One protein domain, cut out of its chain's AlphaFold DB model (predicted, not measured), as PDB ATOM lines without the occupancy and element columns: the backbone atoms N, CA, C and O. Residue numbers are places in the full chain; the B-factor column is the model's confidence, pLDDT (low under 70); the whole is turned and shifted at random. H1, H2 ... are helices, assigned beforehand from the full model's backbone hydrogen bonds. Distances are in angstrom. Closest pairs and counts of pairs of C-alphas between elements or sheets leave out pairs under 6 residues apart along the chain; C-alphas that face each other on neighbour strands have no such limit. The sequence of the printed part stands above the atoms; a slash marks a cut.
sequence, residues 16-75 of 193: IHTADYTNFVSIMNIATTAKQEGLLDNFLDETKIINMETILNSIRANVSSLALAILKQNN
ATOM      1  N   ILE A  16     147.329 205.908 191.765       83.81
ATOM      2  CA  ILE A  16     147.886 205.459 190.485       83.81
ATOM      3  C   ILE A  16     148.584 206.625 189.789       83.81
ATOM      4  O   ILE A  16     149.758 206.525 189.435       83.81
ATOM      5  N   HIS A  17     147.898 207.758 189.643       85.94
ATOM      6  CA  HIS A  17     148.481 208.943 189.021       85.94
ATOM      7  C   HIS A  17     149.642 209.506 189.851       85.94
ATOM      8  O   HIS A  17     150.609 210.027 189.293       85.94
ATOM      9  N   THR A  18     149.590 209.365 191.179       88.75
ATOM     10  CA  THR A  18     150.694 209.731 192.075       88.75
ATOM     11  C   THR A  18     151.927 208.858 191.834       88.75
ATOM     12  O   THR A  18     153.048 209.377 191.764       88.75
ATOM     13  N   ALA A  19     151.746 207.545 191.663       86.75
ATOM     14  CA  ALA A  19     152.834 206.626 191.335       86.75
ATOM     15  C   ALA A  19     153.447 206.937 189.959       86.75
ATOM     16  O   ALA A  19     154.669 207.047 189.843       86.75
ATOM     17  N   ASP A  20     152.615 207.164 188.941       86.81
ATOM     18  CA  ASP A  20     153.063 207.523 187.591       86.81
ATOM     19  C   ASP A  20     153.857 208.831 187.579       86.81
ATOM     20  O   ASP A  20     154.935 208.911 186.981       86.81
ATOM     21  N   TYR A  21     153.357 209.848 188.283       88.25
ATOM     22  CA  TYR A  21     154.050 211.121 188.432       88.25
ATOM     23  C   TYR A  21     155.406 210.946 189.126       88.25
ATOM     24  O   TYR A  21     156.418 211.473 188.663       88.25
ATOM     25  N   THR A  22     155.454 210.156 190.201       89.81
ATOM     26  CA  THR A  22     156.690 209.885 190.949       89.81
ATOM     27  C   THR A  22     157.724 209.167 190.081       89.81
ATOM     28  O   THR A  22     158.890 209.568 190.054       89.81
ATOM     29  N   ASN A  23     157.303 208.156 189.317       90.19
ATOM     30  CA  ASN A  23     158.166 207.424 188.387       90.19
ATOM     31  C   ASN A  23     158.739 208.351 187.311       90.19
ATOM     32  O   ASN A  23     159.945 208.341 187.051       90.19
ATOM     33  N   PHE A  24     157.892 209.199 186.723       90.81
ATOM     34  CA  PHE A  24     158.314 210.178 185.727       90.81
ATOM     35  C   PHE A  24     159.344 211.163 186.293       90.81
ATOM     36  O   PHE A  24     160.416 211.338 185.711       90.81
ATOM     37  N   VAL A  25     159.053 211.780 187.443       91.12
ATOM     38  CA  VAL A  25     159.958 212.745 188.087       91.12
ATOM     39  C   VAL A  25     161.295 212.092 188.440       91.12
ATOM     40  O   VAL A  25     162.343 212.690 188.199       91.12
ATOM     41  N   SER A  26     161.278 210.857 188.949       90.75
ATOM     42  CA  SER A  26     162.489 210.091 189.264       90.75
ATOM     43  C   SER A  26     163.394 209.920 188.036       90.75
ATOM     44  O   SER A  26     164.558 210.329 188.058       90.75
ATOM     45  N   ILE A  27     162.847 209.409 186.926       91.12
ATOM     46  CA  ILE A  27     163.597 209.193 185.679       91.12
ATOM     47  C   ILE A  27     164.132 210.515 185.121       91.12
ATOM     48  O   ILE A  27     165.299 210.599 184.731       91.12
ATOM     49  N   MET A  28     163.303 211.561 185.101       92.06
ATOM     50  CA  MET A  28     163.694 212.864 184.561       92.06
ATOM     51  C   MET A  28     164.792 213.534 185.382       92.06
ATOM     52  O   MET A  28     165.697 214.140 184.803       92.06
ATOM     53  N   ASN A  29     164.755 213.405 186.708       92.50
ATOM     54  CA  ASN A  29     165.815 213.914 187.572       92.50
ATOM     55  C   ASN A  29     167.134 213.194 187.294       92.50
ATOM     56  O   ASN A  29     168.144 213.856 187.081       92.50
ATOM     57  N   ILE A  30     167.115 211.863 187.192       91.50
ATOM     58  CA  ILE A  30     168.309 211.072 186.870       91.50
ATOM     59  C   ILE A  30     168.891 211.480 185.512       91.50
ATOM     60  O   ILE A  30     170.086 211.756 185.410       91.50
ATOM     61  N   ALA A  31     168.050 211.577 184.479       90.12
ATOM     62  CA  ALA A  31     168.478 211.982 183.142       90.12
ATOM     63  C   ALA A  31     169.060 213.406 183.128       90.12
ATOM     64  O   ALA A  31     170.051 213.682 182.449       90.12
ATOM     65  N   THR A  32     168.453 214.318 183.892       91.31
ATOM     66  CA  THR A  32     168.908 215.707 183.997       91.31
ATOM     67  C   THR A  32     170.246 215.792 184.723       91.31
ATOM     68  O   THR A  32     171.140 216.478 184.232       91.31
ATOM     69  N   THR A  33     170.420 215.067 185.830       90.88
ATOM     70  CA  THR A  33     171.689 214.996 186.565       90.88
ATOM     71  C   THR A  33     172.796 214.416 185.690       90.88
ATOM     72  O   THR A  33     173.826 215.062 185.521       90.88
ATOM     73  N   ALA A  34     172.559 213.272 185.037       89.50
ATOM     74  CA  ALA A  34     173.539 212.660 184.139       89.50
ATOM     75  C   ALA A  34     173.967 213.626 183.020       89.50
ATOM     76  O   ALA A  34     175.151 213.776 182.731       89.50
ATOM     77  N   LYS A  35     173.009 214.362 182.439       90.38
ATOM     78  CA  LYS A  35     173.292 215.375 181.416       90.38
ATOM     79  C   LYS A  35     174.077 216.573 181.955       90.38
ATOM     80  O   LYS A  35     174.953 217.072 181.253       90.38
ATOM     81  N   GLN A  36     173.750 217.065 183.150       92.12
ATOM     82  CA  GLN A  36     174.439 218.201 183.774       92.12
ATOM     83  C   GLN A  36     175.884 217.857 184.143       92.12
ATOM     84  O   GLN A  36     176.771 218.689 183.971       92.12
ATOM     85  N   GLU A  37     176.115 216.632 184.602       90.81
ATOM     86  CA  GLU A  37     177.436 216.133 184.993       90.81
ATOM     87  C   GLU A  37     178.239 215.578 183.805       90.81
ATOM     88  O   GLU A  37     179.425 215.284 183.939       90.81
ATOM     89  N   GLY A  38     177.624 215.471 182.621       88.75
ATOM     90  CA  GLY A  38     178.263 214.927 181.421       88.75
ATOM     91  C   GLY A  38     178.559 213.428 181.516       88.75
ATOM     92  O   GLY A  38     179.463 212.943 180.838       88.75
ATOM     93  N   LEU A  39     177.817 212.703 182.356       87.50
ATOM     94  CA  LEU A  39     177.987 211.273 182.570       87.50
ATOM     95  C   LEU A  39     177.346 210.486 181.427       87.50
ATOM     96  O   LEU A  39     176.189 210.708 181.058       87.50
ATOM     97  N   LEU A  40     178.119 209.562 180.860       77.19
ATOM     98  CA  LEU A  40     177.687 208.725 179.744       77.19
ATOM     99  C   LEU A  40     177.461 207.273 180.160       77.19
ATOM    100  O   LEU A  40     176.612 206.633 179.558       77.19
ATOM    101  N   ASP A  41     178.160 206.793 181.186       85.00
ATOM    102  CA  ASP A  41     178.108 205.429 181.701       85.00
ATOM    103  C   ASP A  41     178.229 205.416 183.237       85.00
ATOM    104  O   ASP A  41     178.651 206.400 183.847       85.00
ATOM    105  N   ASN A  42     177.838 204.304 183.868       84.81
ATOM    106  CA  ASN A  42     178.063 204.022 185.297       84.81
ATOM    107  C   ASN A  42     177.622 205.132 186.285       84.81
ATOM    108  O   ASN A  42     178.241 205.330 187.331       84.81
ATOM    109  N   PHE A  43     176.544 205.855 185.975       88.00
ATOM    110  CA  PHE A  43     176.001 206.952 186.789       88.00
ATOM    111  C   PHE A  43     174.837 206.538 187.701       88.00
ATOM    112  O   PHE A  43     174.352 207.338 188.508       88.00
ATOM    113  N   LEU A  44     174.357 205.301 187.571       90.06
ATOM    114  CA  LEU A  44     173.318 204.743 188.427       90.06
ATOM    115  C   LEU A  44     173.926 203.962 189.592       90.06
ATOM    116  O   LEU A  44     174.837 203.157 189.415       90.06
ATOM    117  N   ASP A  45     173.360 204.166 190.779       90.25
ATOM    118  CA  ASP A  45     173.576 203.291 191.929       90.25
ATOM    119  C   ASP A  45     172.626 202.079 191.889       90.25
ATOM    120  O   ASP A  45     171.644 202.057 191.143       90.25
ATOM    121  N   GLU A  46     172.906 201.067 192.715       88.94
ATOM    122  CA  GLU A  46     172.119 199.826 192.790       88.94
ATOM    123  C   GLU A  46     170.630 200.087 193.076       88.94
ATOM    124  O   GLU A  46     169.756 199.437 192.508       88.94
ATOM    125  N   THR A  47     170.317 201.097 193.895       91.19
ATOM    126  CA  THR A  47     168.927 201.443 194.232       91.19
ATOM    127  C   THR A  47     168.177 202.011 193.026       91.19
ATOM    128  O   THR A  47     167.028 201.642 192.779       91.19
ATOM    129  N   LYS A  48     168.818 202.885 192.242       91.19
ATOM    130  CA  LYS A  48     168.254 203.435 191.002       91.19
ATOM    131  C   LYS A  48     168.093 202.362 189.931       91.19
ATOM    132  O   LYS A  48     167.091 202.392 189.221       91.19
ATOM    133  N   ILE A  49     169.026 201.412 189.844       91.19
ATOM    134  CA  ILE A  49     168.920 200.267 188.929       91.19
ATOM    135  C   ILE A  49     167.671 199.446 189.265       91.19
ATOM    136  O   ILE A  49     166.810 199.282 188.402       91.19
ATOM    137  N   ILE A  50     167.503 199.038 190.527       89.50
ATOM    138  CA  ILE A  50     166.330 198.267 190.977       89.50
ATOM    139  C   ILE A  50     165.027 199.030 190.707       89.50
ATOM    140  O   ILE A  50     164.034 198.445 190.271       89.50
ATOM    141  N   ASN A  51     165.008 200.346 190.944       89.31
ATOM    142  CA  ASN A  51     163.832 201.170 190.668       89.31
ATOM    143  C   ASN A  51     163.461 201.151 189.175       89.31
ATOM    144  O   ASN A  51     162.298 200.944 188.836       89.31
ATOM    145  N   MET A  52     164.441 201.296 188.281       89.81
ATOM    146  CA  MET A  52     164.211 201.246 186.834       89.81
ATOM    147  C   MET A  52     163.776 199.865 186.355       89.81
ATOM    148  O   MET A  52     162.874 199.771 185.529       89.81
ATOM    149  N   GLU A  53     164.359 198.800 186.898       89.44
ATOM    150  CA  GLU A  53     163.939 197.425 186.613       89.44
ATOM    151  C   GLU A  53     162.506 197.163 187.090       89.44
ATOM    152  O   GLU A  53     161.722 196.519 186.394       89.44
ATOM    153  N   THR A  54     162.120 197.724 188.237       88.75
ATOM    154  CA  THR A  54     160.737 197.661 188.732       88.75
ATOM    155  C   THR A  54     159.777 198.382 187.787       88.75
ATOM    156  O   THR A  54     158.698 197.872 187.489       88.75
ATOM    157  N   ILE A  55     160.171 199.553 187.276       87.94
ATOM    158  CA  ILE A  55     159.384 200.302 186.289       87.94
ATOM    159  C   ILE A  55     159.266 199.510 184.981       87.94
ATOM    160  O   ILE A  55     158.172 199.433 184.432       87.94
ATOM    161  N   LEU A  56     160.346 198.886 184.504       87.44
ATOM    162  CA  LEU A  56     160.350 198.110 183.259       87.44
ATOM    163  C   LEU A  56     159.424 196.897 183.284       87.44
ATOM    164  O   LEU A  56     158.790 196.597 182.278       87.44
ATOM    165  N   ASN A  57     159.350 196.213 184.422       84.94
ATOM    166  CA  ASN A  57     158.523 195.018 184.581       84.94
ATOM    167  C   ASN A  57     157.074 195.342 184.991       84.94
ATOM    168  O   ASN A  57     156.247 194.444 185.142       84.94
ATOM    169  N   SER A  58     156.734 196.620 185.184       80.31
ATOM    170  CA  SER A  58     155.371 197.024 185.517       80.31
ATOM    171  C   SER A  58     154.456 196.972 184.290       80.31
ATOM    172  O   SER A  58     154.683 197.648 183.288       80.31
ATOM    173  N   ILE A  59     153.326 196.268 184.421       63.66
ATOM    174  CA  ILE A  59     152.251 196.127 183.411       63.66
ATOM    175  C   ILE A  59     151.666 197.489 182.961       63.66
ATOM    176  O   ILE A  59     150.921 197.575 181.981       63.66
ATOM    177  N   ARG A  60     151.955 198.575 183.688       63.31
ATOM    178  CA  ARG A  60     151.356 199.907 183.509       63.31
ATOM    179  C   ARG A  60     152.352 201.007 183.149       63.31
ATOM    180  O   ARG A  60     151.974 202.173 183.153       63.31
ATOM    181  N   ALA A  61     153.608 200.697 182.848       63.09
ATOM    182  CA  ALA A  61     154.619 201.745 182.829       63.09
ATOM    183  C   ALA A  61     154.618 202.581 181.529       63.09
ATOM    184  O   ALA A  61     155.261 202.264 180.525       63.09
ATOM    185  N   ASN A  62     153.939 203.729 181.613       73.12
ATOM    186  CA  ASN A  62     153.992 204.869 180.689       73.12
ATOM    187  C   ASN A  62     155.424 205.379 180.409       73.12
ATOM    188  O   ASN A  62     155.670 205.992 179.371       73.12
ATOM    189  N   VAL A  63     156.370 205.103 181.311       84.19
ATOM    190  CA  VAL A  63     157.781 205.510 181.231       84.19
ATOM    191  C   VAL A  63     158.761 204.336 181.078       84.19
ATOM    192  O   VAL A  63     159.969 204.536 181.195       84.19
ATOM    193  N   SER A  64     158.284 203.123 180.756       86.81
ATOM    194  CA  SER A  64     159.137 201.928 180.570       86.81
ATOM    195  C   SER A  64     160.256 202.152 179.557       86.81
ATOM    196  O   SER A  64     161.417 201.842 179.800       86.81
ATOM    197  N   SER A  65     159.919 202.732 178.404       87.69
ATOM    198  CA  SER A  65     160.881 202.975 177.327       87.69
ATOM    199  C   SER A  65     161.996 203.934 177.751       87.69
ATOM    200  O   SER A  65     163.146 203.756 177.351       87.69
ATOM    201  N   LEU A  66     161.673 204.917 178.597       89.56
ATOM    202  CA  LEU A  66     162.650 205.839 179.167       89.56
ATOM    203  C   LEU A  66     163.532 205.137 180.199       89.56
ATOM    204  O   LEU A  66     164.747 205.296 180.144       89.56
ATOM    205  N   ALA A  67     162.954 204.321 181.084       91.38
ATOM    206  CA  ALA A  67     163.729 203.510 182.023       91.38
ATOM    207  C   ALA A  67     164.726 202.598 181.282       91.38
ATOM    208  O   ALA A  67     165.906 202.562 181.633       91.38
ATOM    209  N   LEU A  68     164.292 201.954 180.191       91.88
ATOM    210  CA  LEU A  68     165.159 201.120 179.354       91.88
ATOM    211  C   LEU A  68     166.294 201.935 178.732       91.88
ATOM    212  O   LEU A  68     167.437 201.483 178.703       91.88
ATOM    213  N   ALA A  69     165.982 203.127 178.218       90.88
ATOM    214  CA  ALA A  69     166.976 204.005 177.616       90.88
ATOM    215  C   ALA A  69     168.046 204.422 178.633       90.88
ATOM    216  O   ALA A  69     169.230 204.377 178.314       90.88
ATOM    217  N   ILE A  70     167.643 204.765 179.860       91.56
ATOM    218  CA  ILE A  70     168.574 205.158 180.921       91.56
ATOM    219  C   ILE A  70     169.438 203.974 181.375       91.56
ATOM    220  O   ILE A  70     170.644 204.140 181.539       91.56
ATOM    221  N   LEU A  71     168.870 202.772 181.500       92.94
ATOM    222  CA  LEU A  71     169.633 201.562 181.830       92.94
ATOM    223  C   LEU A  71     170.654 201.203 180.744       92.94
ATOM    224  O   LEU A  71     171.805 200.913 181.065       92.94
ATOM    225  N   LYS A  72     170.271 201.300 179.465       92.12
ATOM    226  CA  LYS A  72     171.184 201.086 178.330       92.12
ATOM    227  C   LYS A  72     172.250 202.165 178.193       92.12
ATOM    228  O   LYS A  72     173.346 201.882 177.726       92.12
ATOM    229  N   GLN A  73     171.927 203.402 178.564       90.38
ATOM    230  CA  GLN A  73     172.918 204.468 178.629       90.38
ATOM    231  C   GLN A  73     173.925 204.168 179.743       90.38
ATOM    232  O   GLN A  73     175.123 204.197 179.504       90.38
ATOM    233  N   ASN A  74     173.442 203.818 180.937       92.00
ATOM    234  CA  ASN A  74     174.295 203.488 182.073       92.00
ATOM    235  C   ASN A  74     175.214 202.289 181.800       92.00
ATOM    236  O   ASN A  74     176.381 202.319 182.185       92.00
ATOM    237  N   ASN A  75     174.686 201.250 181.151       89.94
ATOM    238  CA  ASN A  75     175.426 200.067 180.743       89.94
ATOM    239  C   ASN A  75     174.991 199.628 179.337       89.94
ATOM    240  O   ASN A  75     173.885 199.125 179.147       89.94
TER     241      ASN A  75
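Overview. This is residues 16 to 75 of the 193 residues of the protein "Por_Secre_tail domain-containing protein" of Bacteroidetes bacterium (UniProt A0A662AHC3). One long helix, H1, makes the long axis, and a hairpin of two shorter helices, H2 then H3, covers one side, with H3 packed on H1. The printed part has 60 residues, three named helices and no named strand: all helix. It is compact, radius of gyration of the C-alphas 11.0 A, spanning 33 by 18 by 18 A.

Arrangement. H1, residues 16 to 37, is close to but not clearly touching H2, residues 46 to 56; their closest C-alphas, of Asn 23 and Ile 55, are 7.5 A apart. With residues 27 to 31 alone, H1 touches H3, residues 64 to 74, at a shallow tilt of 25 degrees, the same way; the closest C-alphas, of Ile 27 and Ala 67, are 6.8 A apart. H2 and H3, a helical hairpin, touch at a shallow tilt of 33 degrees, only just short of steep, opposite ways; the closest C-alphas, of Leu 56 and Ser 64, are 4.8 A apart. In H1, H2 and H3 every O i to N i+4 pair is within hydrogen-bond range.

Along the chain. From C-alpha 16 at (147.886, 205.459, 190.485), H1 runs 31.9 A. H2 is 15.2 A long; H3, 15.3 A, ends at C-alpha 74, (174.295, 203.488, 182.073).

Size, cuts and confidence. The C-alphas farthest apart, of Ile 16 and Gly 38, are 33.1 A apart. The printed part has no cut, and both links are short. Residues 59 to 61 have pLDDT under 70.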